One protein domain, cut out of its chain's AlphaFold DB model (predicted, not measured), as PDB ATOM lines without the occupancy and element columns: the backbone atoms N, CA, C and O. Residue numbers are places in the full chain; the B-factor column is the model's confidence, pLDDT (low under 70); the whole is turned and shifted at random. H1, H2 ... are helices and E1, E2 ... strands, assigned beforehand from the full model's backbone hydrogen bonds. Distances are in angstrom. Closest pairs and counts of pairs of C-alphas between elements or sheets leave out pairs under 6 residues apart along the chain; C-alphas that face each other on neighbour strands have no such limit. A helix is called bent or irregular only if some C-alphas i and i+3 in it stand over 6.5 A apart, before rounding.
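What this domain is: This is residues 273 to 468 of the 695 residues of an uncharacterized protein of Bacteroidetes bacterium CG12_big_fil_rev_8_21_14_0_65_60_17 (UniProt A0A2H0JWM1). Short helices are loosely gathered about H2, which lies in the middle of the domain, with a small three-stranded sheet, E1, E2 and E5, at one end of the long axis and H7 at the other. H1 packs on H2, H8 packs on H6, and a small two-stranded hairpin, E3 and E4, is tied by a short parallel pairing of residues 431 to 432 of E3 to residues 328 to 329 of the long link between E2 and H2; long loops join the parts, and the loop residues 379 to 384 stick out. The printed part has 196 residues with nine named helices and five named strands, in the order H1 E1 E2 H2 H3 H4 H5 H6 H7 H8 E3 E4 H9 E5; under half of the residues are in these elements, and the class is mixed, helices and strands. The larger sheet has the order E1 - E2 - E5 and is antiparallel, as is E3 - E4. The whole is compact, with a radius of gyration of the C-alphas of 18.5 A and spans of 59 by 51 by 34 A.

Where its parts are: The larger sheet holds E1, residues 293 to 296, 9.9 A long; E2, residues 315 to 321, 18.6 A; and E5, residues 466 to 468, which ends with C-alpha 468 at (107.857, 82.184, 99.888). H1, residues 278 to 289, begins with C-alpha 278 at (114.176, 99.662, 112.558) and is 15.9 A long. It is neither bent nor irregular, but only just: C-alphas 285 and 288 are 6.0 A apart. H2 is residues 334 to 339, 8.6 A long, with C-alpha 334 at (121.381, 87.243, 106.054). H3, residues 342 to 353, is 16.2 A long, and H4 is residues 357 to 361. H5 is residues 372 to 375, H6 residues 389 to 398, 14.6 A long, H7 residues 411 to 414 and H8 residues 422 to 426. E3 is residues 429 to 432, 9.8 A long, E4 residues 439 to 441 and H9 residues 458 to 461.

How they stand to each other: E2 is the inner strand of its sheet, and its pairing is staggered: residues 315 to 318 pair with E1 and residues 319 to 321 with E5. E1 and E2 form a hairpin, antiparallel at 156 degrees, with N 293 and O 318 at 2.8 A. E2 and E5 are antiparallel at 150 degrees, with N 321 and O 466 at 2.8 A. H1 is not on this sheet. H1 and H2 touch, the C-alphas of His 289 and His 334 being closest at 6.1 A; they run opposite ways at 37 degrees, only just a steep tilt. H1 and H5 are close but not clearly touching, with the C-alphas of Leu 282 and Cys 372 closest at 6.8 A. H5 and H6 only just touch, with 3 pairs of C-alphas within 8 A, the closest being Cys 375 and Tyr 390 at 6.6 A. H6 and H8 touch, with the C-alphas of Asp 391 and Cys 422 closest at 5.7 A. H2 and H3 are close but not clearly touching, with the C-alphas of Ala 339 and Glu 345 closest at 6.7 A. H3 and H4 are near each other, with 6 pairs of C-alphas within 10 A. E3 and E4 form a hairpin, antiparallel at 129 degrees, with N 430 and O 440 at 2.9 A. Residues 328 to 329 pair in parallel with residues 431 to 432 of E3. H7 touches no helix, nor does H9. Every O i to N i+4 pair is within hydrogen-bond range in H2, H3 and H8, against 6 of 8 in H1, 5 of 6 in H6 and 0 of 1 in H4, where 1 of 2 O i to N i+3 pairs is; H5, H7 and H9 are too short for an i+4 pair.

The domain as a whole: The two C-alphas farthest apart are those of Gly 299 and Ala 415, at 60.1 A. The printed part has no cut. The long links are E1 to E2, E2 to H2, H5 to H6, H6 to H7 and E4 to H9. The mean pLDDT of the printed part is 82.6; residues 324 to 327, 361 to 366, 400 to 405 and 449 to 462 are under 70.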
ATOM      1  N   PRO A 273     120.704 106.176 107.542       92.31
ATOM      2  CA  PRO A 273     120.272 104.853 107.994       92.31
ATOM      3  C   PRO A 273     120.227 104.677 109.521       92.31
ATOM      4  O   PRO A 273     119.325 104.019 110.040       92.31
ATOM      5  N   GLY A 274     121.129 105.315 110.277       89.12
ATOM      6  CA  GLY A 274     121.154 105.258 111.746       89.12
ATOM      7  C   GLY A 274     119.992 105.999 112.431       89.12
ATOM      8  O   GLY A 274     119.689 105.764 113.608       89.12
ATOM      9  N   LYS A 275     119.308 106.885 111.701       87.12
ATOM     10  CA  LYS A 275     118.141 107.651 112.170       87.12
ATOM     11  C   LYS A 275     116.811 107.073 111.677       87.12
ATOM     12  O   LYS A 275     115.764 107.517 112.136       87.12
ATOM     13  N   LEU A 276     116.837 106.070 110.798       89.31
ATOM     14  CA  LEU A 276     115.630 105.374 110.359       89.31
ATOM     15  C   LEU A 276     114.978 104.589 111.507       89.31
ATOM     16  O   LEU A 276     115.628 104.189 112.484       89.31
ATOM     17  N   ILE A 277     113.675 104.346 111.356       89.81
ATOM     18  CA  ILE A 277     112.987 103.329 112.150       89.81
ATOM     19  C   ILE A 277     113.561 101.939 111.803       89.81
ATOM     20  O   ILE A 277     114.005 101.738 110.666       89.81
ATOM     21  N   PRO A 278     113.567 100.981 112.747       91.94
ATOM     22  CA  PRO A 278     114.176  99.662 112.558       91.94
ATOM     23  C   PRO A 278     113.747  98.929 111.278       91.94
ATOM     24  O   PRO A 278     114.580  98.326 110.604       91.94
ATOM     25  N   GLU A 279     112.473  99.017 110.894       91.31
ATOM     26  CA  GLU A 279     111.935  98.394 109.681       91.31
ATOM     27  C   GLU A 279     112.594  98.948 108.413       91.31
ATOM     28  O   GLU A 279     113.059  98.187 107.565       91.31
ATOM     29  N   ARG A 280     112.688 100.279 108.303       92.06
ATOM     30  CA  ARG A 280     113.315 100.956 107.159       92.06
ATOM     31  C   ARG A 280     114.827 100.774 107.142       92.06
ATOM     32  O   ARG A 280     115.415 100.715 106.070       92.06
ATOM     33  N   GLN A 281     115.451 100.648 108.310       93.12
ATOM     34  CA  GLN A 281     116.872 100.330 108.403       93.12
ATOM     35  C   GLN A 281     117.167  98.922 107.860       93.12
ATOM     36  O   GLN A 281     118.098  98.757 107.077       93.12
ATOM     37  N   LEU A 282     116.340  97.923 108.201       93.81
ATOM     38  CA  LEU A 282     116.452  96.583 107.617       93.81
ATOM     39  C   LEU A 282     116.181  96.575 106.111       93.81
ATOM     40  O   LEU A 282     116.839  95.824 105.402       93.81
ATOM     41  N   ASP A 283     115.242  97.385 105.622       94.44
ATOM     42  CA  ASP A 283     114.944  97.480 104.189       94.44
ATOM     43  C   ASP A 283     116.170  97.922 103.367       94.44
ATOM     44  O   ASP A 283     116.437  97.330 102.323       94.44
ATOM     45  N   VAL A 284     116.984  98.860 103.875       94.62
ATOM     46  CA  VAL A 284     118.263  99.249 103.240       94.62
ATOM     47  C   VAL A 284     119.192  98.051 103.069       94.62
ATOM     48  O   VAL A 284     119.728  97.831 101.986       94.62
ATOM     49  N   CYS A 285     119.350  97.230 104.107       94.38
ATOM     50  CA  CYS A 285     120.215  96.054 104.038       94.38
ATOM     51  C   CYS A 285     119.607  94.938 103.172       94.38
ATOM     52  O   CYS A 285     120.324  94.274 102.423       94.38
ATOM     53  N   LYS A 286     118.286  94.731 103.257       94.06
ATOM     54  CA  LYS A 286     117.560  93.698 102.504       94.06
ATOM     55  C   LYS A 286     117.643  93.910 101.002       94.06
ATOM     56  O   LYS A 286     117.702  92.910 100.299       94.06
ATOM     57  N   ARG A 287     117.733  95.156 100.524       92.06
ATOM     58  CA  ARG A 287     117.868  95.444  99.089       92.06
ATOM     59  C   ARG A 287     118.984  94.629  98.429       92.06
ATOM     60  O   ARG A 287     118.792  94.140  97.327       92.06
ATOM     61  N   CYS A 288     120.118  94.456  99.113       92.19
ATOM     62  CA  CYS A 288     121.274  93.729  98.575       92.19
ATOM     63  C   CYS A 288     121.507  92.367  99.247       92.19
ATOM     64  O   CYS A 288     121.994  91.441  98.608       92.19
ATOM     65  N   HIS A 289     121.176  92.226 100.536       92.62
ATOM     66  CA  HIS A 289     121.432  91.004 101.312       92.62
ATOM     67  C   HIS A 289     120.221  90.077 101.441       92.62
ATOM     68  O   HIS A 289     120.270  89.129 102.228       92.62
ATOM     69  N   MET A 290     119.146  90.346 100.696       90.00
ATOM     70  CA  MET A 290     118.014  89.442 100.541       90.00
ATOM     71  C   MET A 290     117.756  89.164  99.056       90.00
ATOM     72  O   MET A 290     116.795  89.669  98.486       90.00
ATOM     73  N   GLN A 291     118.627  88.377  98.422       83.81
ATOM     74  CA  GLN A 291     118.519  88.054  96.998       83.81
ATOM     75  C   GLN A 291     117.699  86.786  96.768       83.81
ATOM     76  O   GLN A 291     117.660  85.860  97.581       83.81
ATOM     77  N   GLY A 292     117.035  86.755  95.621       86.75
ATOM     78  CA  GLY A 292     116.231  85.639  95.168       86.75
ATOM     79  C   GLY A 292     115.566  85.991  93.848       86.75
ATOM     80  O   GLY A 292     116.131  86.723  93.047       86.75
ATOM     81  N   VAL A 293     114.356  85.495  93.628       90.69
ATOM     82  CA  VAL A 293     113.529  85.916  92.496       90.69
ATOM     83  C   VAL A 293     112.869  87.248  92.834       90.69
ATOM     84  O   VAL A 293     111.909  87.264  93.608       90.69
ATOM     85  N   ALA A 294     113.373  88.351  92.283       92.12
ATOM     86  CA  ALA A 294     112.748  89.658  92.443       92.12
ATOM     87  C   ALA A 294     111.511  89.791  91.539       92.12
ATOM     88  O   ALA A 294     111.510  89.406  90.370       92.12
ATOM     89  N   VAL A 295     110.435  90.329  92.105       93.56
ATOM     90  CA  VAL A 295     109.211  90.713  91.401       93.56
ATOM     91  C   VAL A 295     108.889  92.144  91.803       93.56
ATOM     92  O   VAL A 295     108.491  92.400  92.942       93.56
ATOM     93  N   PHE A 296     109.071  93.067  90.866       91.94
ATOM     94  CA  PHE A 296     108.821  94.489  91.071       91.94
ATOM     95  C   PHE A 296     107.321  94.802  91.068       91.94
ATOM     96  O   PHE A 296     106.512  94.086  90.471       91.94
ATOM     97  N   ALA A 297     106.939  95.853  91.787       90.38
ATOM     98  CA  ALA A 297     105.598  96.414  91.721       90.38
ATOM     99  C   ALA A 297     105.348  97.081  90.356       90.38
ATOM    100  O   ALA A 297     106.277  97.359  89.598       90.38
ATOM    101  N   ASP A 298     104.078  97.335  90.030       86.12
ATOM    102  CA  ASP A 298     103.711  97.887  88.723       86.12
ATOM    103  C   ASP A 298     104.394  99.230  88.462       86.12
ATOM    104  O   ASP A 298     104.227 100.185  89.218       86.12
ATOM    105  N   GLY A 299     105.131  99.296  87.353       86.75
ATOM    106  CA  GLY A 299     105.843 100.495  86.920       86.75
ATOM    107  C   GLY A 299     107.191 100.734  87.604       86.75
ATOM    108  O   GLY A 299     107.882 101.657  87.191       86.75
ATOM    109  N   GLU A 300     107.583  99.921  88.587       90.38
ATOM    110  CA  GLU A 300     108.893 100.022  89.242       90.38
ATOM    111  C   GLU A 300     109.948  99.196  88.477       90.38
ATOM    112  O   GLU A 300     109.673  98.097  87.990       90.38
ATOM    113  N   GLN A 301     111.160  99.737  88.371       90.06
ATOM    114  CA  GLN A 301     112.347  99.119  87.768       90.06
ATOM    115  C   GLN A 301     113.438  98.894  88.822       90.06
ATOM    116  O   GLN A 301     113.445  99.591  89.836       90.06
ATOM    117  N   PRO A 302     114.429  98.011  88.599       91.75
ATOM    118  CA  PRO A 302     115.450  97.695  89.601       91.75
ATOM    119  C   PRO A 302     116.150  98.900  90.260       91.75
ATOM    120  O   PRO A 302     116.529  98.838  91.429       91.75
ATOM    121  N   LEU A 303     116.324 100.018  89.558       91.44
ATOM    122  CA  LEU A 303     117.029 101.196  90.081       91.44
ATOM    123  C   LEU A 303     116.103 102.274  90.687       91.44
ATOM    124  O   LEU A 303     116.585 103.331  91.104       91.44
ATOM    125  N   ASP A 304     114.790 102.033  90.779       91.12
ATOM    126  CA  ASP A 304     113.806 103.042  91.211       91.12
ATOM    127  C   ASP A 304     113.652 103.160  92.731       91.12
ATOM    128  O   ASP A 304     113.237 104.208  93.245       91.12
ATOM    129  N   TRP A 305     114.038 102.126  93.483       92.38
ATOM    130  CA  TRP A 305     113.947 102.173  94.936       92.38
ATOM    131  C   TRP A 305     114.817 103.292  95.521       92.38
ATOM    132  O   TRP A 305     115.892 103.622  95.015       92.38
ATOM    133  N   ARG A 306     114.345 103.900  96.614       91.81
ATOM    134  CA  ARG A 306     115.071 104.949  97.341       91.81
ATOM    135  C   ARG A 306     115.156 104.582  98.825       91.81
ATOM    136  O   ARG A 306     114.117 104.244  99.403       91.81
ATOM    137  N   PRO A 307     116.339 104.691  99.458       93.00
ATOM    138  CA  PRO A 307     116.500 104.420 100.881       93.00
ATOM    139  C   PRO A 307     115.496 105.166 101.760       93.00
ATOM    140  O   PRO A 307     115.118 106.303 101.489       93.00
ATOM    141  N   GLY A 308     115.021 104.503 102.813       90.12
ATOM    142  CA  GLY A 308     113.979 105.035 103.696       90.12
ATOM    143  C   GLY A 308     112.538 104.804 103.216       90.12
ATOM    144  O   GLY A 308     111.634 104.872 104.049       90.12
ATOM    145  N   ARG A 309     112.300 104.459 101.939       91.00
ATOM    146  CA  ARG A 309     110.993 103.954 101.470       91.00
ATOM    147  C   ARG A 309     110.818 102.477 101.835       91.00
ATOM    148  O   ARG A 309     111.785 101.737 101.999       91.00
ATOM    149  N   THR A 310     109.567 102.036 101.928       91.31
ATOM    150  CA  THR A 310     109.216 100.622 102.132       91.31
ATOM    151  C   THR A 310     109.724  99.763 100.975       91.31
ATOM    152  O   THR A 310     109.270  99.949  99.848       91.31
ATOM    153  N   LEU A 311     110.614  98.798 101.235       92.25
ATOM    154  CA  LEU A 311     111.132  97.921 100.171       92.25
ATOM    155  C   LEU A 311     110.044  97.008  99.594       92.25
ATOM    156  O   LEU A 311     109.930  96.880  98.384       92.25
ATOM    157  N   ALA A 312     109.169  96.469 100.448       90.94
ATOM    158  CA  ALA A 312     108.055  95.608 100.035       90.94
ATOM    159  C   ALA A 312     107.039  96.285  99.091       90.94
ATOM    160  O   ALA A 312     106.275  95.588  98.425       90.94
ATOM    161  N   ALA A 313     107.005  97.624  99.064       90.00
ATOM    162  CA  ALA A 313     106.166  98.404  98.153       90.00
ATOM    163  C   ALA A 313     106.806  98.580  96.765       90.00
ATOM    164  O   ALA A 313     106.108  98.935  95.823       90.00
ATOM    165  N   HIS A 314     108.112  98.338  96.658       92.19
ATOM    166  CA  HIS A 314     108.880  98.393  95.420       92.19
ATOM    167  C   HIS A 314     109.076  96.998  94.821       92.19
ATOM    168  O   HIS A 314     108.830  96.795  93.638       92.19
ATOM    169  N   GLU A 315     109.469  96.021  95.640       92.75
ATOM    170  CA  GLU A 315     109.716  94.655  95.186       92.75
ATOM    171  C   GLU A 315     109.337  93.600  96.226       92.75
ATOM    172  O   GLU A 315     109.306  93.830  97.438       92.75
ATOM    173  N   GLN A 316     109.083  92.400  95.725       92.94
ATOM    174  CA  GLN A 316     108.960  91.174  96.493       92.94
ATOM    175  C   GLN A 316     110.079  90.231  96.064       92.94
ATOM    176  O   GLN A 316     110.215  89.945  94.879       92.94
ATOM    177  N   VAL A 317     110.849  89.705  97.016       92.12
ATOM    178  CA  VAL A 317     111.841  88.661  96.725       92.12
ATOM    179  C   VAL A 317     111.284  87.308  97.126       92.12
ATOM    180  O   VAL A 317     110.888  87.099  98.273       92.12
ATOM    181  N   PHE A 318     111.264  86.383  96.175       91.44
ATOM    182  CA  PHE A 318     110.770  85.030  96.341       91.44
ATOM    183  C   PHE A 318     111.906  84.016  96.358       91.44
ATOM    184  O   PHE A 318     112.821  84.064  95.538       91.44
ATOM    185  N   TRP A 319     111.811  83.031  97.246       87.25
ATOM    186  CA  TRP A 319     112.726  81.892  97.226       87.25
ATOM    187  C   TRP A 319     112.061  80.604  97.723       87.25
ATOM    188  O   TRP A 319     111.131  80.665  98.544       87.25
ATOM    189  N   PRO A 320     112.478  79.419  97.236       83.81
ATOM    190  CA  PRO A 320     112.019  78.148  97.777       83.81
ATOM    191  C   PRO A 320     112.396  77.996  99.253       83.81
ATOM    192  O   PRO A 320     113.569  77.991  99.618       83.81
ATOM    193  N   ARG A 321     111.395  77.789 100.110       82.00
ATOM    194  CA  ARG A 321     111.628  77.298 101.469       82.00
ATOM    195  C   ARG A 321     111.936  75.807 101.419       82.00
ATOM    196  O   ARG A 321     111.232  75.036 100.760       82.00
ATOM    197  N   GLN A 322     112.975  75.440 102.144       74.69
ATOM    198  CA  GLN A 322     113.482  74.087 102.324       74.69
ATOM    199  C   GLN A 322     113.495  73.769 103.825       74.69
ATOM    200  O   GLN A 322     113.408  74.701 104.628       74.69
ATOM    201  N   PRO A 323     113.557  72.488 104.227       71.38
ATOM    202  CA  PRO A 323     113.864  72.149 105.612       71.38
ATOM    203  C   PRO A 323     115.174  72.818 106.039       71.38
ATOM    204  O   PRO A 323     116.138  72.817 105.270       71.38
ATOM    205  N   ASP A 324     115.202  73.390 107.241       66.56
ATOM    206  CA  ASP A 324     116.396  74.063 107.742       66.56
ATOM    207  C   ASP A 324     117.581  73.096 107.804       66.56
ATOM    208  O   ASP A 324     117.466  71.956 108.259       66.56
ATOM    209  N   SER A 325     118.737  73.574 107.353       66.88
ATOM    210  CA  SER A 325     119.996  72.844 107.401       66.88
ATOM    211  C   SER A 325     121.015  73.615 108.232       66.88
ATOM    212  O   SER A 325     121.056  74.849 108.230       66.88
ATOM    213  N   VAL A 326     121.851  72.879 108.961       66.06
ATOM    214  CA  VAL A 326     123.030  73.438 109.639       66.06
ATOM    215  C   VAL A 326     124.236  73.535 108.706       66.06
ATOM    216  O   VAL A 326     125.191  74.241 109.020       66.06
ATOM    217  N   SER A 327     124.213  72.825 107.571       68.38
ATOM    218  CA  SER A 327     125.366  72.684 106.678       68.38
ATOM    219  C   SER A 327     125.293  73.567 105.437       68.38
ATOM    220  O   SER A 327     126.339  73.819 104.843       68.38
ATOM    221  N   ASN A 328     124.095  74.027 105.047       72.44
ATOM    222  CA  ASN A 328     123.912  74.923 103.908       72.44
ATOM    223  C   ASN A 328     122.731  75.887 104.084       72.44
ATOM    224  O   ASN A 328     121.682  75.510 104.603       72.44
ATOM    225  N   PHE A 329     122.873  77.104 103.563       78.81
ATOM    226  CA  PHE A 329     121.796  78.090 103.421       78.81
ATOM    227  C   PHE A 329     122.031  78.970 102.180       78.81
ATOM    228  O   PHE A 329     123.016  78.788 101.475       78.81
ATOM    229  N   ILE A 330     121.125  79.893 101.858       79.06
ATOM    230  CA  ILE A 330     121.298  80.808 100.712       79.06
ATOM    231  C   ILE A 330     122.221  81.940 101.136       79.06
ATOM    232  O   ILE A 330     121.913  82.599 102.129       79.06
ATOM    233  N   MET A 331     123.302  82.205 100.402       82.75
ATOM    234  CA  MET A 331     124.291  83.200 100.823       82.75
ATOM    235  C   MET A 331     123.641  84.553 101.140       82.75
ATOM    236  O   MET A 331     123.725  85.047 102.261       82.75
ATOM    237  N   ALA A 332     122.939  85.136 100.172       80.56
ATOM    238  CA  ALA A 332     122.321  86.448 100.314       80.56
ATOM    239  C   ALA A 332     120.939  86.360 100.985       80.56
ATOM    240  O   ALA A 332     119.952  86.835 100.437       80.56
ATOM    241  N   SER A 333     120.864  85.731 102.161       89.06
ATOM    242  CA  SER A 333     119.651  85.665 102.996       89.06
ATOM    243  C   SER A 333     119.887  86.119 104.440       89.06
ATOM    244  O   SER A 333     119.106  85.799 105.334       89.06
ATOM    245  N   HIS A 334     120.959  86.878 104.696       92.06
ATOM    246  CA  HIS A 334     121.381  87.243 106.054       92.06
ATOM    247  C   HIS A 334     120.263  87.853 106.922       92.06
ATOM    248  O   HIS A 334     120.126  87.419 108.066       92.06
ATOM    249  N   PRO A 335     119.422  88.793 106.433       92.94
ATOM    250  CA  PRO A 335     118.329  89.341 107.236       92.94
ATOM    251  C   PRO A 335     117.249  88.309 107.582       92.94
ATOM    252  O   PRO A 335     116.678  88.376 108.667       92.94
ATOM    253  N   ASP A 336     116.970  87.360 106.683       90.50
ATOM    254  CA  ASP A 336     116.018  86.270 106.926       90.50
ATOM    255  C   ASP A 336     116.571  85.286 107.964       90.50
ATOM    256  O   ASP A 336     115.893  84.977 108.938       90.50
ATOM    257  N   ARG A 337     117.844  84.892 107.820       91.31
ATOM    258  CA  ARG A 337     118.566  84.061 108.799       91.31
ATOM    259  C   ARG A 337     118.575  84.707 110.183       91.31
ATOM    260  O   ARG A 337     118.255  84.049 111.167       91.31
ATOM    261  N   LEU A 338     118.880  86.003 110.259       93.94
ATOM    262  CA  LEU A 338     118.854  86.756 111.512       93.94
ATOM    263  C   LEU A 338     117.461  86.748 112.144       93.94
ATOM    264  O   LEU A 338     117.348  86.513 113.348       93.94
ATOM    265  N   ALA A 339     116.416  86.935 111.334       92.44
ATOM    266  CA  ALA A 339     115.035  86.977 111.800       92.44
ATOM    267  C   ALA A 339     114.531  85.657 112.404       92.44
ATOM    268  O   ALA A 339     113.588  85.685 113.187       92.44
ATOM    269  N   MET A 340     115.175  84.527 112.096       90.38
ATOM    270  CA  MET A 340     114.878  83.222 112.704       90.38
ATOM    271  C   MET A 340     115.390  83.094 114.150       90.38
ATOM    272  O   MET A 340     115.049  82.144 114.850       90.38
ATOM    273  N   SER A 341     116.248  84.011 114.603       93.38
ATOM    274  CA  SER A 341     116.893  83.926 115.914       93.38
ATOM    275  C   SER A 341     115.929  84.309 117.036       93.38
ATOM    276  O   SER A 341     115.344  85.390 117.007       93.38
ATOM    277  N   ALA A 342     115.850  83.506 118.100       91.19
ATOM    278  CA  ALA A 342     114.980  83.800 119.247       91.19
ATOM    279  C   ALA A 342     115.266  85.177 119.890       91.19
ATOM    280  O   ALA A 342     114.352  85.878 120.326       91.19
ATOM    281  N   CYS A 343     116.533  85.607 119.915       87.94
ATOM    282  CA  CYS A 343     116.917  86.934 120.403       87.94
ATOM    283  C   CYS A 343     116.417  88.070 119.492       87.94
ATOM    284  O   CYS A 343     115.992  89.118 119.984       87.94
ATOM    285  N   PHE A 344     116.408  87.861 118.172       93.44
ATOM    286  CA  PHE A 344     115.809  88.800 117.232       93.44
ATOM    287  C   PHE A 344     114.310  88.914 117.511       93.44
ATOM    288  O   PHE A 344     113.830  90.007 117.801       93.44
ATOM    289  N   GLU A 345     113.586  87.792 117.523       92.81
ATOM    290  CA  GLU A 345     112.140  87.776 117.764       92.81
ATOM    291  C   GLU A 345     111.766  88.467 119.082       92.81
ATOM    292  O   GLU A 345     110.876  89.317 119.093       92.81
ATOM    293  N   SER A 346     112.495  88.181 120.165       89.50
ATOM    294  CA  SER A 346     112.258  88.766 121.491       89.50
ATOM    295  C   SER A 346     112.438  90.289 121.518       89.50
ATOM    296  O   SER A 346     111.591  91.018 122.052       89.50
ATOM    297  N   THR A 347     113.512  90.807 120.909       89.25
ATOM    298  CA  THR A 347     113.740  92.262 120.851       89.25
ATOM    299  C   THR A 347     112.701  92.961 119.973       89.25
ATOM    300  O   THR A 347     112.208  94.032 120.335       89.25
ATOM    301  N   TRP A 348     112.296  92.339 118.863       92.06
ATOM    302  CA  TRP A 348     111.266  92.858 117.960       92.06
ATOM    303  C   TRP A 348     109.854  92.783 118.538       92.06
ATOM    304  O   TRP A 348     109.040  93.672 118.297       92.06
ATOM    305  N   GLU A 349     109.528  91.744 119.297       90.88
ATOM    306  CA  GLU A 349     108.287  91.673 120.065       90.88
ATOM    307  C   GLU A 349     108.240  92.777 121.123       90.88
ATOM    308  O   GLU A 349     107.259  93.514 121.185       90.88
ATOM    309  N   SER A 350     109.325  92.967 121.878       86.88
ATOM    310  CA  SER A 350     109.424  94.037 122.879       86.88
ATOM    311  C   SER A 350     109.235  95.422 122.255       86.88
ATOM    312  O   SER A 350     108.458  96.233 122.760       86.88
ATOM    313  N   TYR A 351     109.887  95.678 121.119       88.38
ATOM    314  CA  TYR A 351     109.734  96.915 120.352       88.38
ATOM    315  C   TYR A 351     108.290  97.132 119.869       88.38
ATOM    316  O   TYR A 351     107.733  98.216 120.057       88.38
ATOM    317  N   ARG A 352     107.641  96.101 119.310       89.12
ATOM    318  CA  ARG A 352     106.236  96.175 118.871       89.12
ATOM    319  C   ARG A 352     105.285  96.421 120.043       89.12
ATOM    320  O   ARG A 352     104.435  97.305 119.955       89.12
ATOM    321  N   ASN A 353     105.467  95.706 121.152       88.00
ATOM    322  CA  ASN A 353     104.655  95.840 122.365       88.00
ATOM    323  C   ASN A 353     104.794  97.224 123.011       88.00
ATOM    324  O   ASN A 353     103.833  97.733 123.584       88.00
ATOM    325  N   ALA A 354     105.960  97.859 122.880       85.62
ATOM    326  CA  ALA A 354     106.186  99.219 123.351       85.62
ATOM    327  C   ALA A 354     105.519 100.299 122.476       85.62
ATOM    328  O   ALA A 354     105.552 101.466 122.850       85.62
ATOM    329  N   GLY A 355     104.901  99.942 121.343       83.69
ATOM    330  CA  GLY A 355     104.266 100.883 120.412       83.69
ATOM    331  C   GLY A 355     105.068 101.154 119.134       83.69
ATOM    332  O   GLY A 355     104.723 102.071 118.386       83.69
ATOM    333  N   GLY A 356     106.119 100.372 118.870       85.62
ATOM    334  CA  GLY A 356     106.891 100.415 117.629       85.62
ATOM    335  C   GLY A 356     107.515 101.785 117.349       85.62
ATOM    336  O   GLY A 356     107.973 102.481 118.257       85.62
ATOM    337  N   ALA A 357     107.501 102.191 116.078       79.56
ATOM    338  CA  ALA A 357     108.097 103.443 115.606       79.56
ATOM    339  C   ALA A 357     107.581 104.680 116.357       79.56
ATOM    340  O   ALA A 357     108.344 105.604 116.638       79.56
ATOM    341  N   LYS A 358     106.298 104.680 116.743       74.19
ATOM    342  CA  LYS A 358     105.681 105.781 117.492       74.19
ATOM    343  C   LYS A 358     106.362 105.999 118.848       74.19
ATOM    344  O   LYS A 358     106.580 107.137 119.243       74.19
ATOM    345  N   ALA A 359     106.748 104.920 119.525       70.88
ATOM    346  CA  ALA A 359     107.357 104.969 120.853       70.88
ATOM    347  C   ALA A 359     108.860 105.302 120.851       70.88
ATOM    348  O   ALA A 359     109.412 105.620 121.904       70.88
ATOM    349  N   LEU A 360     109.528 105.244 119.691       70.00
ATOM    350  CA  LEU A 360     110.920 105.690 119.548       70.00
ATOM    351  C   LEU A 360     111.044 107.220 119.504       70.00
ATOM    352  O   LEU A 360     112.060 107.755 119.940       70.00
ATOM    353  N   ASN A 361     110.021 107.914 118.996       61.78
ATOM    354  CA  ASN A 361     110.024 109.373 118.847       61.78
ATOM    355  C   ASN A 361     109.636 110.098 120.149       61.78
ATOM    356  O   ASN A 361     110.109 111.203 120.411       61.78
ATOM    357  N   ASP A 362     108.844 109.451 121.004       54.75
ATOM    358  CA  ASP A 362     108.408 109.988 122.292       54.75
ATOM    359  C   ASP A 362     109.391 109.581 123.407       54.75
ATOM    360  O   ASP A 362     109.123 108.694 124.211       54.75
ATOM    361  N   SER A 363     110.574 110.208 123.423       49.84
ATOM    362  CA  SER A 363     111.495 110.322 124.575       49.84
ATOM    363  C   SER A 363     111.488 109.157 125.598       49.84
ATOM    364  O   SER A 363     111.071 109.329 126.743       49.84
ATOM    365  N   GLY A 364     112.039 107.993 125.227       47.84
ATOM    366  CA  GLY A 364     112.750 107.124 126.185       47.84
ATOM    367  C   GLY A 364     112.109 105.804 126.642       47.84
ATOM    368  O   GLY A 364     112.648 105.191 127.562       47.84
ATOM    369  N   GLY A 365     111.015 105.328 126.038       46.50
ATOM    370  CA  GLY A 365     110.372 104.066 126.453       46.50
ATOM    371  C   GLY A 365     110.885 102.793 125.761       46.50
ATOM    372  O   GLY A 365     111.166 101.791 126.419       46.50
ATOM    373  N   ALA A 366     111.004 102.808 124.430       57.66
ATOM    374  CA  ALA A 366     111.310 101.611 123.642       57.66
ATOM    375  C   ALA A 366     112.811 101.493 123.330       57.66
ATOM    376  O   ALA A 366     113.416 102.410 122.775       57.66
ATOM    377  N   SER A 367     113.416 100.344 123.640       74.88
ATOM    378  CA  SER A 367     114.758 100.016 123.136       74.88
ATOM    379  C   SER A 367     114.666  99.634 121.659       74.88
ATOM    380  O   SER A 367     113.734  98.934 121.259       74.88
ATOM    381  N   ARG A 368     115.624 100.088 120.839       86.31
ATOM    382  CA  ARG A 368     115.716  99.657 119.436       86.31
ATOM    383  C   ARG A 368     115.936  98.136 119.384       86.31
ATOM    384  O   ARG A 368     116.773  97.644 120.143       86.31
ATOM    385  N   PRO A 369     115.202  97.400 118.533       91.44
ATOM    386  CA  PRO A 369     115.382  95.965 118.398       91.44
ATOM    387  C   PRO A 369     116.677  95.638 117.641       91.44
ATOM    388  O   PRO A 369     117.318  96.522 117.066       91.44
ATOM    389  N   LEU A 370     117.048  94.356 117.627       92.38
ATOM    390  CA  LEU A 370     118.215  93.872 116.896       92.38
ATOM    391  C   LEU A 370     118.060  94.116 115.384       92.38
ATOM    392  O   LEU A 370     117.048  93.758 114.784       92.38
ATOM    393  N   THR A 371     119.081  94.695 114.755       94.25
ATOM    394  CA  THR A 371     119.153  94.939 113.304       94.25
ATOM    395  C   THR A 371     120.556  94.621 112.784       94.25
ATOM    396  O   THR A 371     121.460  94.318 113.561       94.25
ATOM    397  N   CYS A 372     120.776  94.742 111.473       93.31
ATOM    398  CA  CYS A 372     122.112  94.613 110.885       93.31
ATOM    399  C   CYS A 372     123.110  95.643 111.456       93.31
ATOM    400  O   CYS A 372     124.268  95.301 111.690       93.31
ATOM    401  N   LEU A 373     122.659  96.874 111.743       92.75
ATOM    402  CA  LEU A 373     123.511  97.945 112.281       92.75
ATOM    403  C   LEU A 373     123.780  97.820 113.786       92.75
ATOM    404  O   LEU A 373     124.559  98.591 114.337       92.75
ATOM    405  N   THR A 374     123.160  96.855 114.471       92.12
ATOM    406  CA  THR A 374     123.557  96.518 115.844       92.12
ATOM    407  C   THR A 374     124.959  95.911 115.873       92.12
ATOM    408  O   THR A 374     125.688  96.128 116.838       92.12
ATOM    409  N   CYS A 375     125.330  95.171 114.821       90.50
ATOM    410  CA  CYS A 375     126.601  94.451 114.757       90.50
ATOM    411  C   CYS A 375     127.596  95.036 113.752       90.50
ATOM    412  O   CYS A 375     128.801  94.939 113.977       90.50
ATOM    413  N   HIS A 376     127.113  95.632 112.661       91.69
ATOM    414  CA  HIS A 376     127.956  96.116 111.572       91.69
ATOM    415  C   HIS A 376     127.979  97.641 111.483       91.69
ATOM    416  O   HIS A 376     126.930  98.286 111.517       91.69
ATOM    417  N   ASP A 377     129.170  98.193 111.258       92.12
ATOM    418  CA  ASP A 377     129.335  99.519 110.668       92.12
ATOM    419  C   ASP A 377     129.654  99.347 109.175       92.12
ATOM    420  O   ASP A 377     130.742  98.875 108.840       92.12
ATOM    421  N   PRO A 378     128.732  99.695 108.258       92.12
ATOM    422  CA  PRO A 378     128.959  99.524 106.826       92.12
ATOM    423  C   PRO A 378     130.102 100.395 106.288       92.12
ATOM    424  O   PRO A 378     130.574 100.130 105.187       92.12
ATOM    425  N   HIS A 379     130.562 101.413 107.030       93.56
ATOM    426  CA  HIS A 379     131.680 102.266 106.614       93.56
ATOM    427  C   HIS A 379     133.055 101.662 106.908       93.56
ATOM    428  O   HIS A 379     134.052 102.166 106.387       93.56
ATOM    429  N   MET A 380     133.135 100.613 107.732       91.50
ATOM    430  CA  MET A 380     134.398 100.036 108.187       91.50
ATOM    431  C   MET A 380     134.700  98.716 107.456       91.50
ATOM    432  O   MET A 380     133.830  97.845 107.380       91.50
ATOM    433  N   PRO A 381     135.920  98.529 106.920       91.81
ATOM    434  CA  PRO A 381     136.365  97.223 106.444       91.81
ATOM    435  C   PRO A 381     136.337  96.183 107.567       91.81
ATOM    436  O   PRO A 381     136.774  96.456 108.683       91.81
ATOM    437  N   ILE A 382     135.868  94.969 107.270       87.38
ATOM    438  CA  ILE A 382     135.770  93.892 108.271       87.38
ATOM    439  C   ILE A 382     137.141  93.559 108.881       87.38
ATOM    440  O   ILE A 382     137.227  93.239 110.062       87.38
ATOM    441  N   GLU A 383     138.212  93.663 108.095       86.44
ATOM    442  CA  GLU A 383     139.589  93.397 108.514       86.44
ATOM    443  C   GLU A 383     140.132  94.432 109.516       86.44
ATOM    444  O   GLU A 383     141.151  94.186 110.156       86.44
ATOM    445  N   GLU A 384     139.464  95.580 109.659       90.56
ATOM    446  CA  GLU A 384     139.832  96.665 110.581       90.56
ATOM    447  C   GLU A 384     138.958  96.697 111.842       90.56
ATOM    448  O   GLU A 384     139.165  97.536 112.720       90.56
ATOM    449  N   MET A 385     137.992  95.780 111.955       85.75
ATOM    450  CA  MET A 385     137.127  95.686 113.128       85.75
ATOM    451  C   MET A 385     137.935  95.272 114.371       85.75
ATOM    452  O   MET A 385     138.752  94.354 114.283       85.75
ATOM    453  N   PRO A 386     137.696  95.885 115.549       87.69
ATOM    454  CA  PRO A 386     138.410  95.523 116.770       87.69
ATOM    455  C   PRO A 386     138.180  94.068 117.200       87.69
ATOM    456  O   PRO A 386     137.061  93.549 117.122       87.69
ATOM    457  N   ASP A 387     139.217  93.441 117.758       86.06
ATOM    458  CA  ASP A 387     139.100  92.131 118.400       86.06
ATOM    459  C   ASP A 387     138.026  92.155 119.502       86.06
ATOM    460  O   ASP A 387     137.946  93.086 120.306       86.06
ATOM    461  N   GLY A 388     137.183  91.121 119.545       86.19
ATOM    462  CA  GLY A 388     136.103  91.007 120.532       86.19
ATOM    463  C   GLY A 388     134.896  91.925 120.294       86.19
ATOM    464  O   GLY A 388     133.966  91.897 121.098       86.19
ATOM    465  N   HIS A 389     134.853  92.692 119.192       90.25
ATOM    466  CA  HIS A 389     133.724  93.574 118.844       90.25
ATOM    467  C   HIS A 389     132.363  92.866 118.932       90.25
ATOM    468  O   HIS A 389     131.453  93.332 119.618       90.25
ATOM    469  N   TYR A 390     132.233  91.706 118.282       89.88
ATOM    470  CA  TYR A 390     130.978  90.948 118.271       89.88
ATOM    471  C   TYR A 390     130.627  90.356 119.643       89.88
ATOM    472  O   TYR A 390     129.454  90.346 120.015       89.88
ATOM    473  N   ASP A 391     131.622  89.922 120.422       89.00
ATOM    474  CA  ASP A 391     131.396  89.373 121.764       89.00
ATOM    475  C   ASP A 391     130.870  90.455 122.716       89.00
ATOM    476  O   ASP A 391     129.907  90.221 123.449       89.00
ATOM    477  N   ALA A 392     131.419  91.672 122.634       88.19
ATOM    478  CA  ALA A 392     130.943  92.820 123.401       88.19
ATOM    479  C   ALA A 392     129.483  93.184 123.066       88.19
ATOM    480  O   ALA A 392     128.696  93.516 123.956       88.19
ATOM    481  N   ILE A 393     129.083  93.081 121.792       89.06
ATOM    482  CA  ILE A 393     127.687  93.292 121.381       89.06
ATOM    483  C   ILE A 393     126.769  92.240 122.002       89.06
ATOM    484  O   ILE A 393     125.716  92.598 122.534       89.06
ATOM    485  N   CYS A 394     127.158  90.961 121.974       87.69
ATOM    486  CA  CYS A 394     126.394  89.893 122.619       87.69
ATOM    487  C   CYS A 394     126.255  90.148 124.129       87.69
ATOM    488  O   CYS A 394     125.152  90.074 124.674       87.69
ATOM    489  N   GLN A 395     127.341  90.521 124.806       85.75
ATOM    490  CA  GLN A 395     127.355  90.768 126.251       85.75
ATOM    491  C   GLN A 395     126.385  91.872 126.693       85.75
ATOM    492  O   GLN A 395     125.786  91.741 127.759       85.75
ATOM    493  N   ASN A 396     126.106  92.879 125.856       82.19
ATOM    494  CA  ASN A 396     125.118  93.926 126.168       82.19
ATOM    495  C   ASN A 396     123.705  93.386 126.472       82.19
ATOM    496  O   ASN A 396     122.932  94.055 127.159       82.19
ATOM    497  N   CYS A 397     123.364  92.198 125.963       80.44
ATOM    498  CA  CYS A 397     122.080  91.533 126.201       80.44
ATOM    499  C   CYS A 397     122.192  90.286 127.090       80.44
ATOM    500  O   CYS A 397     121.165  89.756 127.510       80.44
ATOM    501  N   HIS A 398     123.400  89.796 127.366       80.38
ATOM    502  CA  HIS A 398     123.640  88.592 128.169       80.38
ATOM    503  C   HIS A 398     124.144  88.898 129.587       80.38
ATOM    504  O   HIS A 398     124.092  88.029 130.457       80.38
ATOM    505  N   GLU A 399     124.606  90.123 129.840       73.50
ATOM    506  CA  GLU A 399     125.163  90.540 131.123       73.50
ATOM    507  C   GLU A 399     124.517  91.839 131.633       73.50
ATOM    508  O   GLU A 399     124.079  92.707 130.877       73.50
ATOM    509  N   GLY A 400     124.451  91.980 132.959       65.62
ATOM    510  CA  GLY A 400     123.953  93.186 133.619       65.62
ATOM    511  C   GLY A 400     122.429  93.253 133.834       65.62
ATOM    512  O   GLY A 400     121.703  92.285 133.615       65.62
ATOM    513  N   PRO A 401     121.908  94.406 134.303       56.78
ATOM    514  CA  PRO A 401     120.526  94.541 134.794       56.78
ATOM    515  C   PRO A 401     119.434  94.415 133.722       56.78
ATOM    516  O   PRO A 401     118.256  94.339 134.060       56.78
ATOM    517  N   LYS A 402     119.818  94.458 132.441       58.72
ATOM    518  CA  LYS A 402     118.929  94.371 131.272       58.72
ATOM    519  C   LYS A 402     119.150  93.087 130.464       58.72
ATOM    520  O   LYS A 402     118.708  93.017 129.319       58.72
ATOM    521  N   ALA A 403     119.847  92.104 131.035       67.44
ATOM    522  CA  ALA A 403     120.119  90.851 130.354       67.44
ATOM    523  C   ALA A 403     118.806  90.131 129.991       67.44
ATOM    524  O   ALA A 403     117.940  89.925 130.841       67.44
ATOM    525  N   LEU A 404     118.660  89.765 128.718       60.84
ATOM    526  CA  LEU A 404     117.529  88.995 128.193       60.84
ATOM    527  C   LEU A 404     117.673  87.498 128.517       60.84
ATOM    528  O   LEU A 404     116.686  86.768 128.557       60.84
ATOM    529  N   THR A 405     118.905  87.050 128.764       65.44
ATOM    530  CA  THR A 405     119.293  85.667 129.072       65.44
ATOM    531  C   THR A 405     120.454  85.641 130.073       65.44
ATOM    532  O   THR A 405     121.022  86.681 130.384       65.44
ATOM    533  N   GLY A 406     120.822  84.461 130.586       71.00
ATOM    534  CA  GLY A 406     121.984  84.295 131.471       71.00
ATOM    535  C   GLY A 406     123.344  84.316 130.743       71.00
ATOM    536  O   GLY A 406     123.381  84.293 129.506       71.00
ATOM    537  N   PRO A 407     124.458  84.326 131.505       77.81
ATOM    538  CA  PRO A 407     125.812  84.237 130.957       77.81
ATOM    539  C   PRO A 407     126.056  82.876 130.287       77.81
ATOM    540  O   PRO A 407     125.267  81.941 130.441       77.81
ATOM    541  N   CYS A 408     127.171  82.752 129.562       82.94
ATOM    542  CA  CYS A 408     127.578  81.494 128.936       82.94
ATOM    543  C   CYS A 408     127.639  80.352 129.966       82.94
ATOM    544  O   CYS A 408     128.234  80.501 131.033       82.94
ATOM    545  N   THR A 409     127.031  79.209 129.640       85.25
ATOM    546  CA  THR A 409     126.990  78.020 130.508       85.25
ATOM    547  C   THR A 409     127.915  76.897 130.046       85.25
ATOM    548  O   THR A 409     127.950  75.848 130.684       85.25
ATOM    549  N   GLU A 410     128.637  77.080 128.938       85.25
ATOM    550  CA  GLU A 410     129.546  76.071 128.388       85.25
ATOM    551  C   GLU A 410     130.737  75.864 129.342       85.25
ATOM    552  O   GLU A 410     131.515  76.805 129.540       85.25
ATOM    553  N   PRO A 411     130.917  74.665 129.937       85.19
ATOM    554  CA  PRO A 411     131.911  74.450 130.986       85.19
ATOM    555  C   PRO A 411     133.332  74.834 130.583       85.19
ATOM    556  O   PRO A 411     134.069  75.365 131.410       85.19
ATOM    557  N   SER A 412     133.718  74.603 129.325       83.25
ATOM    558  CA  SER A 412     135.056  74.950 128.831       83.25
ATOM    559  C   SER A 412     135.290  76.465 128.741       83.25
ATOM    560  O   SER A 412     136.379  76.945 129.061       83.25
ATOM    561  N   VAL A 413     134.261  77.235 128.380       83.44
ATOM    562  CA  VAL A 413     134.323  78.705 128.335       83.44
ATOM    563  C   VAL A 413     134.292  79.281 129.751       83.44
ATOM    564  O   VAL A 413     135.121  80.117 130.096       83.44
ATOM    565  N   VAL A 414     133.402  78.777 130.614       83.62
ATOM    566  CA  VAL A 414     133.293  79.211 132.021       83.62
ATOM    567  C   VAL A 414     134.567  78.900 132.812       83.62
ATOM    568  O   VAL A 414     134.995  79.703 133.639       83.62
ATOM    569  N   ALA A 415     135.204  77.756 132.552       84.00
ATOM    570  CA  ALA A 415     136.478  77.385 133.166       84.00
ATOM    571  C   ALA A 415     137.683  78.155 132.590       84.00
ATOM    572  O   ALA A 415     138.802  77.958 133.065       84.00
ATOM    573  N   GLY A 416     137.484  78.993 131.566       81.88
ATOM    574  CA  GLY A 416     138.548  79.735 130.886       81.88
ATOM    575  C   GLY A 416     139.516  78.853 130.092       81.88
ATOM    576  O   GLY A 416     140.593  79.310 129.715       81.88
ATOM    577  N   THR A 417     139.167  77.586 129.851       85.00
ATOM    578  CA  THR A 417     139.987  76.645 129.073       85.00
ATOM    579  C   THR A 417     139.709  76.734 127.573       85.00
ATOM    580  O   THR A 417     140.500  76.233 126.777       85.00
ATOM    581  N   ASN A 418     138.621  77.403 127.188       79.31
ATOM    582  CA  ASN A 418     138.264  77.729 125.817       79.31
ATOM    583  C   ASN A 418     137.992  79.236 125.691       79.31
ATOM    584  O   ASN A 418     137.094  79.764 126.342       79.31
ATOM    585  N   THR A 419     138.766  79.919 124.847       78.19
ATOM    586  CA  THR A 419     138.661  81.365 124.586       78.19
ATOM    587  C   THR A 419     137.920  81.680 123.284       78.19
ATOM    588  O   THR A 419     138.059  82.776 122.743       78.19
ATOM    589  N   ALA A 420     137.171  80.720 122.736       82.25
ATOM    590  CA  ALA A 420     136.416  80.919 121.509       82.25
ATOM    591  C   ALA A 420     135.341  82.012 121.670       82.25
ATOM    592  O   ALA A 420     134.703  82.126 122.717       82.25
ATOM    593  N   SER A 421     135.132  82.800 120.612       86.88
ATOM    594  CA  SER A 421     134.144  83.885 120.589       86.88
ATOM    595  C   SER A 421     132.712  83.353 120.634       86.88
ATOM    596  O   SER A 421     132.440  82.235 120.182       86.88
ATOM    597  N   CYS A 422     131.762  84.169 121.087       88.00
ATOM    598  CA  CYS A 422     130.335  83.848 121.059       88.00
ATOM    599  C   CYS A 422     129.893  83.445 119.644       88.00
ATOM    600  O   CYS A 422     129.211  82.434 119.463       88.00
ATOM    601  N   ALA A 423     130.350  84.179 118.624       88.88
ATOM    602  CA  ALA A 423     130.030  83.910 117.223       88.88
ATOM    603  C   ALA A 423     130.514  82.526 116.742       88.88
ATOM    604  O   ALA A 423     129.849  81.898 115.923       88.88
ATOM    605  N   SER A 424     131.622  81.999 117.272       86.88
ATOM    606  CA  SER A 424     132.156  80.694 116.849       86.88
ATOM    607  C   SER A 424     131.225  79.510 117.164       86.88
ATOM    608  O   SER A 424     131.197  78.530 116.411       86.88
ATOM    609  N   CYS A 425     130.436  79.621 118.239       85.44
ATOM    610  CA  CYS A 425     129.462  78.618 118.675       85.44
ATOM    611  C   CYS A 425     128.030  78.966 118.251       85.44
ATOM    612  O   CYS A 425     127.260  78.067 117.913       85.44
ATOM    613  N   HIS A 426     127.672  80.256 118.273       88.19
ATOM    614  CA  HIS A 426     126.300  80.716 118.046       88.19
ATOM    615  C   HIS A 426     126.003  81.151 116.605       88.19
ATOM    616  O   HIS A 426     124.839  81.248 116.228       88.19
ATOM    617  N   MET A 427     127.033  81.434 115.808       91.31
ATOM    618  CA  MET A 427     126.934  81.861 114.406       91.31
ATOM    619  C   MET A 427     128.044  81.208 113.559       91.31
ATOM    620  O   MET A 427     128.786  81.902 112.859       91.31
ATOM    621  N   PRO A 428     128.250  79.879 113.649       88.25
ATOM    622  CA  PRO A 428     129.375  79.245 112.976       88.25
ATOM    623  C   PRO A 428     129.279  79.421 111.448       88.25
ATOM    624  O   PRO A 428     128.176  79.403 110.893       88.25
ATOM    625  N   PRO A 429     130.415  79.533 110.735       88.38
ATOM    626  CA  PRO A 429     130.406  79.528 109.279       88.38
ATOM    627  C   PRO A 429     129.783  78.246 108.720       88.38
ATOM    628  O   PRO A 429     130.076  77.146 109.196       88.38
ATOM    629  N   SER A 430     128.968  78.384 107.678       86.19
ATOM    630  CA  SER A 430     128.308  77.275 106.989       86.19
ATOM    631  C   SER A 430     128.418  77.434 105.470       86.19
ATOM    632  O   SER A 430     128.792  78.499 104.971       86.19
ATOM    633  N   GLY A 431     128.181  76.347 104.732       84.06
ATOM    634  CA  GLY A 431     128.219  76.355 103.271       84.06
ATOM    635  C   GLY A 431     127.034  77.107 102.666       84.06
ATOM    636  O   GLY A 431     126.034  77.371 103.337       84.06
ATOM    637  N   THR A 432     127.132  77.430 101.379       81.81
ATOM    638  CA  THR A 432     126.047  78.084 100.637       81.81
ATOM    639  C   THR A 432     125.443  77.167  99.577       81.81
ATOM    640  O   THR A 432     126.156  76.442  98.884       81.81
ATOM    641  N   SER A 433     124.116  77.182  99.443       76.62
ATOM    642  CA  SER A 433     123.380  76.321  98.505       76.62
ATOM    643  C   SER A 433     123.373  76.849  97.066       76.62
ATOM    644  O   SER A 433     123.174  76.076  96.127       76.62
ATOM    645  N   ASP A 434     123.603  78.148  96.893       75.25
ATOM    646  CA  ASP A 434     123.547  78.904  95.641       75.25
ATOM    647  C   ASP A 434     124.931  79.180  95.030       75.25
ATOM    648  O   ASP A 434     125.052  79.240  93.803       75.25
ATOM    649  N   ILE A 435     125.984  79.263  95.854       77.31
ATOM    650  CA  ILE A 435     127.371  79.446  95.400       77.31
ATOM    651  C   ILE A 435     128.250  78.271  95.866       77.31
ATOM    652  O   ILE A 435     128.489  78.108  97.062       77.31
ATOM    653  N   PRO A 436     128.761  77.428  94.949       75.38
ATOM    654  CA  PRO A 436     129.651  76.331  95.317       75.38
ATOM    655  C   PRO A 436     130.976  76.824  95.906       75.38
ATOM    656  O   PRO A 436     131.514  77.834  95.455       75.38
ATOM    657  N   ASN A 437     131.550  76.048  96.829       78.62
ATOM    658  CA  ASN A 437     132.862  76.298  97.445       78.62
ATOM    659  C   ASN A 437     132.978  77.630  98.201       78.62
ATOM    660  O   ASN A 437     134.079  78.150  98.350       78.62
ATOM    661  N   VAL A 438     131.860  78.178  98.684       83.69
ATOM    662  CA  VAL A 438     131.886  79.344  99.567       83.69
ATOM    663  C   VAL A 438     131.303  78.994 100.930       83.69
ATOM    664  O   VAL A 438     130.288  78.302 101.040       83.69
ATOM    665  N   LYS A 439     131.982  79.467 101.976       87.88
ATOM    666  CA  LYS A 439     131.514  79.432 103.361       87.88
ATOM    667  C   LYS A 439     131.380  80.849 103.896       87.88
ATOM    668  O   LYS A 439     132.297  81.657 103.739       87.88
ATOM    669  N   VAL A 440     130.265  81.124 104.560       89.06
ATOM    670  CA  VAL A 440     129.971  82.418 105.193       89.06
ATOM    671  C   VAL A 440     129.393  82.216 106.587       89.06
ATOM    672  O   VAL A 440     128.846  81.155 106.891       89.06
ATOM    673  N   THR A 441     129.521  83.229 107.441       90.12
ATOM    674  CA  THR A 441     128.895  83.257 108.767       90.12
ATOM    675  C   THR A 441     127.384  83.080 108.644       90.12
ATOM    676  O   THR A 441     126.705  83.851 107.960       90.12
ATOM    677  N   ASP A 442     126.850  82.071 109.325       90.38
ATOM    678  CA  ASP A 442     125.411  81.869 109.414       90.38
ATOM    679  C   ASP A 442     124.801  82.910 110.360       90.38
ATOM    680  O   ASP A 442     125.058  82.905 111.563       90.38
ATOM    681  N   HIS A 443     123.981  83.809 109.817       93.38
ATOM    682  CA  HIS A 443     123.374  84.891 110.592       93.38
ATOM    683  C   HIS A 443     122.208  84.428 111.482       93.38
ATOM    684  O   HIS A 443     121.640  85.242 112.204       93.38
ATOM    685  N   TYR A 444     121.856  83.137 111.461       91.94
ATOM    686  CA  TYR A 444     120.883  82.556 112.380       91.94
ATOM    687  C   TYR A 444     121.552  82.182 113.710       91.94
ATOM    688  O   TYR A 444     122.176  81.126 113.842       91.94
ATOM    689  N   ILE A 445     121.362  83.049 114.707       91.81
ATOM    690  CA  ILE A 445     121.974  82.972 116.033       91.81
ATOM    691  C   ILE A 445     121.335  81.842 116.847       91.81
ATOM    692  O   ILE A 445     120.206  81.964 117.332       91.81
ATOM    693  N   ARG A 446     122.070  80.740 117.017       88.81
ATOM    694  CA  ARG A 446     121.668  79.565 117.807       88.81
ATOM    695  C   ARG A 446     122.877  78.710 118.170       88.81
ATOM    696  O   ARG A 446     123.860  78.697 117.442       88.81
ATOM    697  N   VAL A 447     122.779  77.926 119.240       82.94
ATOM    698  CA  VAL A 447     123.786  76.888 119.512       82.94
ATOM    699  C   VAL A 447     123.636  75.778 118.472       82.94
ATOM    700  O   VAL A 447     122.549  75.225 118.313       82.94
ATOM    701  N   VAL A 448     124.715  75.464 117.751       77.94
ATOM    702  CA  VAL A 448     124.741  74.380 116.758       77.94
ATOM    703  C   VAL A 448     125.510  73.190 117.327       77.94
ATOM    704  O   VAL A 448     126.732  73.242 117.462       77.94
ATOM    705  N   GLU A 449     124.810  72.098 117.635       68.19
ATOM    706  CA  GLU A 449     125.444  70.824 117.986       68.19
ATOM    707  C   GLU A 449     126.059  70.194 116.726       68.19
ATOM    708  O   GLU A 449     125.351  69.745 115.825       68.19
ATOM    709  N   ARG A 450     127.394  70.193 116.623       58.75
ATOM    710  CA  ARG A 450     128.100  69.693 115.426       58.75
ATOM    711  C   ARG A 450     128.071  68.167 115.285       58.75
ATOM    712  O   ARG A 450     128.203  67.676 114.168       58.75
ATOM    713  N   ASP A 451     127.870  67.444 116.385       51.56
ATOM    714  CA  ASP A 451     128.000  65.983 116.440       51.56
ATOM    715  C   ASP A 451     126.671  65.224 116.241       51.56
ATOM    716  O   ASP A 451     126.685  64.001 116.102       51.56
ATOM    717  N   SER A 452     125.518  65.907 116.212       48.31
ATOM    718  CA  SER A 452     124.189  65.265 116.249       48.31
ATOM    719  C   SER A 452     123.404  65.277 114.932       48.31
ATOM    720  O   SER A 452     122.273  64.792 114.898       48.31
ATOM    721  N   LEU A 453     123.983  65.748 113.823       50.69
ATOM    722  CA  LEU A 453     123.315  65.699 112.519       50.69
ATOM    723  C   LEU A 453     124.072  64.785 111.549       50.69
ATOM    724  O   LEU A 453     125.136  65.162 111.049       50.69
ATOM    725  N   PRO A 454     123.539  63.582 111.261       49.03
ATOM    726  CA  PRO A 454     124.090  62.740 110.216       49.03
ATOM    727  C   PRO A 454     124.057  63.495 108.874       49.03
ATOM    728  O   PRO A 454     123.127  64.267 108.630       49.03
ATOM    729  N   PRO A 455     124.976  63.211 107.936       52.16
ATOM    730  CA  PRO A 455     124.874  63.622 106.529       52.16
ATOM    731  C   PRO A 455     123.652  63.034 105.786       52.16
ATOM    732  O   PRO A 455     123.607  63.039 104.555       52.16
ATOM    733  N   GLU A 456     122.683  62.470 106.508       47.91
ATOM    734  CA  GLU A 456     121.521  61.798 105.955       47.91
ATOM    735  C   GLU A 456     120.493  62.831 105.488       47.91
ATOM    736  O   GLU A 456     120.004  63.664 106.248       47.91
ATOM    737  N   GLY A 457     120.195  62.770 104.189       50.94
ATOM    738  CA  GLY A 457     119.135  63.546 103.563       50.94
ATOM    739  C   GLY A 457     119.559  64.876 102.939       50.94
ATOM    740  O   GLY A 457     118.747  65.793 102.924       50.94
ATOM    741  N   VAL A 458     120.754  65.013 102.344       52.78
ATOM    742  CA  VAL A 458     121.062  66.165 101.449       52.78
ATOM    743  C   VAL A 458     119.948  66.372 100.405       52.78
ATOM    744  O   VAL A 458     119.649  67.496 100.007       52.78
ATOM    745  N   GLU A 459     119.291  65.289  99.986       54.47
ATOM    746  CA  GLU A 459     118.141  65.315  99.082       54.47
ATOM    747  C   GLU A 459     116.827  65.737  99.770       54.47
ATOM    748  O   GLU A 459     116.051  66.495  99.187       54.47
ATOM    749  N   GLU A 460     116.607  65.360 101.034       57.56
ATOM    750  CA  GLU A 460     115.464  65.828 101.832       57.56
ATOM    751  C   GLU A 460     115.582  67.320 102.186       57.56
ATOM    752  O   GLU A 460     114.600  68.055 102.097       57.56
ATOM    753  N   GLN A 461     116.793  67.811 102.460       58.12
ATOM    754  CA  GLN A 461     117.089  69.237 102.658       58.12
ATOM    755  C   GLN A 461     116.930  70.054 101.369       58.12
ATOM    756  O   GLN A 461     116.716  71.259 101.415       58.12
ATOM    757  N   ARG A 462     116.961  69.415 100.193       64.44
ATOM    758  CA  ARG A 462     116.648  70.060  98.907       64.44
ATOM    759  C   ARG A 462     115.158  70.011  98.563       64.44
ATOM    760  O   ARG A 462     114.762  70.554  97.525       64.44
ATOM    761  N   ARG A 463     114.319  69.393  99.408       72.81
ATOM    762  CA  ARG A 463     112.877  69.273  99.172       72.81
ATOM    763  C   ARG A 463     112.241  70.657  99.106       72.81
ATOM    764  O   ARG A 463     112.186  71.389 100.090       72.81
ATOM    765  N   PHE A 464     111.709  70.982  97.935       80.19
ATOM    766  CA  PHE A 464     110.901  72.177  97.728       80.19
ATOM    767  C   PHE A 464     109.623  72.083  98.573       80.19
ATOM    768  O   PHE A 464     108.807  71.191  98.339       80.19
ATOM    769  N   LEU A 465     109.444  72.981  99.546       80.31
ATOM    770  CA  LEU A 465     108.219  73.044 100.352       80.31
ATOM    771  C   LEU A 465     107.204  74.005  99.728       80.31
ATOM    772  O   LEU A 465     106.052  73.650  99.495       80.31
ATOM    773  N   ARG A 466     107.638  75.240  99.464       84.81
ATOM    774  CA  ARG A 466     106.846  76.303  98.834       84.81
ATOM    775  C   ARG A 466     107.759  77.415  98.343       84.81
ATOM    776  O   ARG A 466     108.843  77.595  98.892       84.81
ATOM    777  N   LEU A 467     107.275  78.221  97.405       88.69
ATOM    778  CA  LEU A 467     107.870  79.520  97.107       88.69
ATOM    779  C   LEU A 467     107.338  80.543  98.126       88.69
ATOM    780  O   LEU A 467     106.122  80.677  98.285       88.69
ATOM    781  N   ALA A 468     108.225  81.204  98.868       87.50
ATOM    782  CA  ALA A 468     107.857  82.184  99.888       87.50
ATOM    783  C   ALA A 468     108.367  83.573  99.512       87.50
ATOM    784  O   ALA A 468     109.511  83.694  99.086       87.50
TER     785      ALA A 468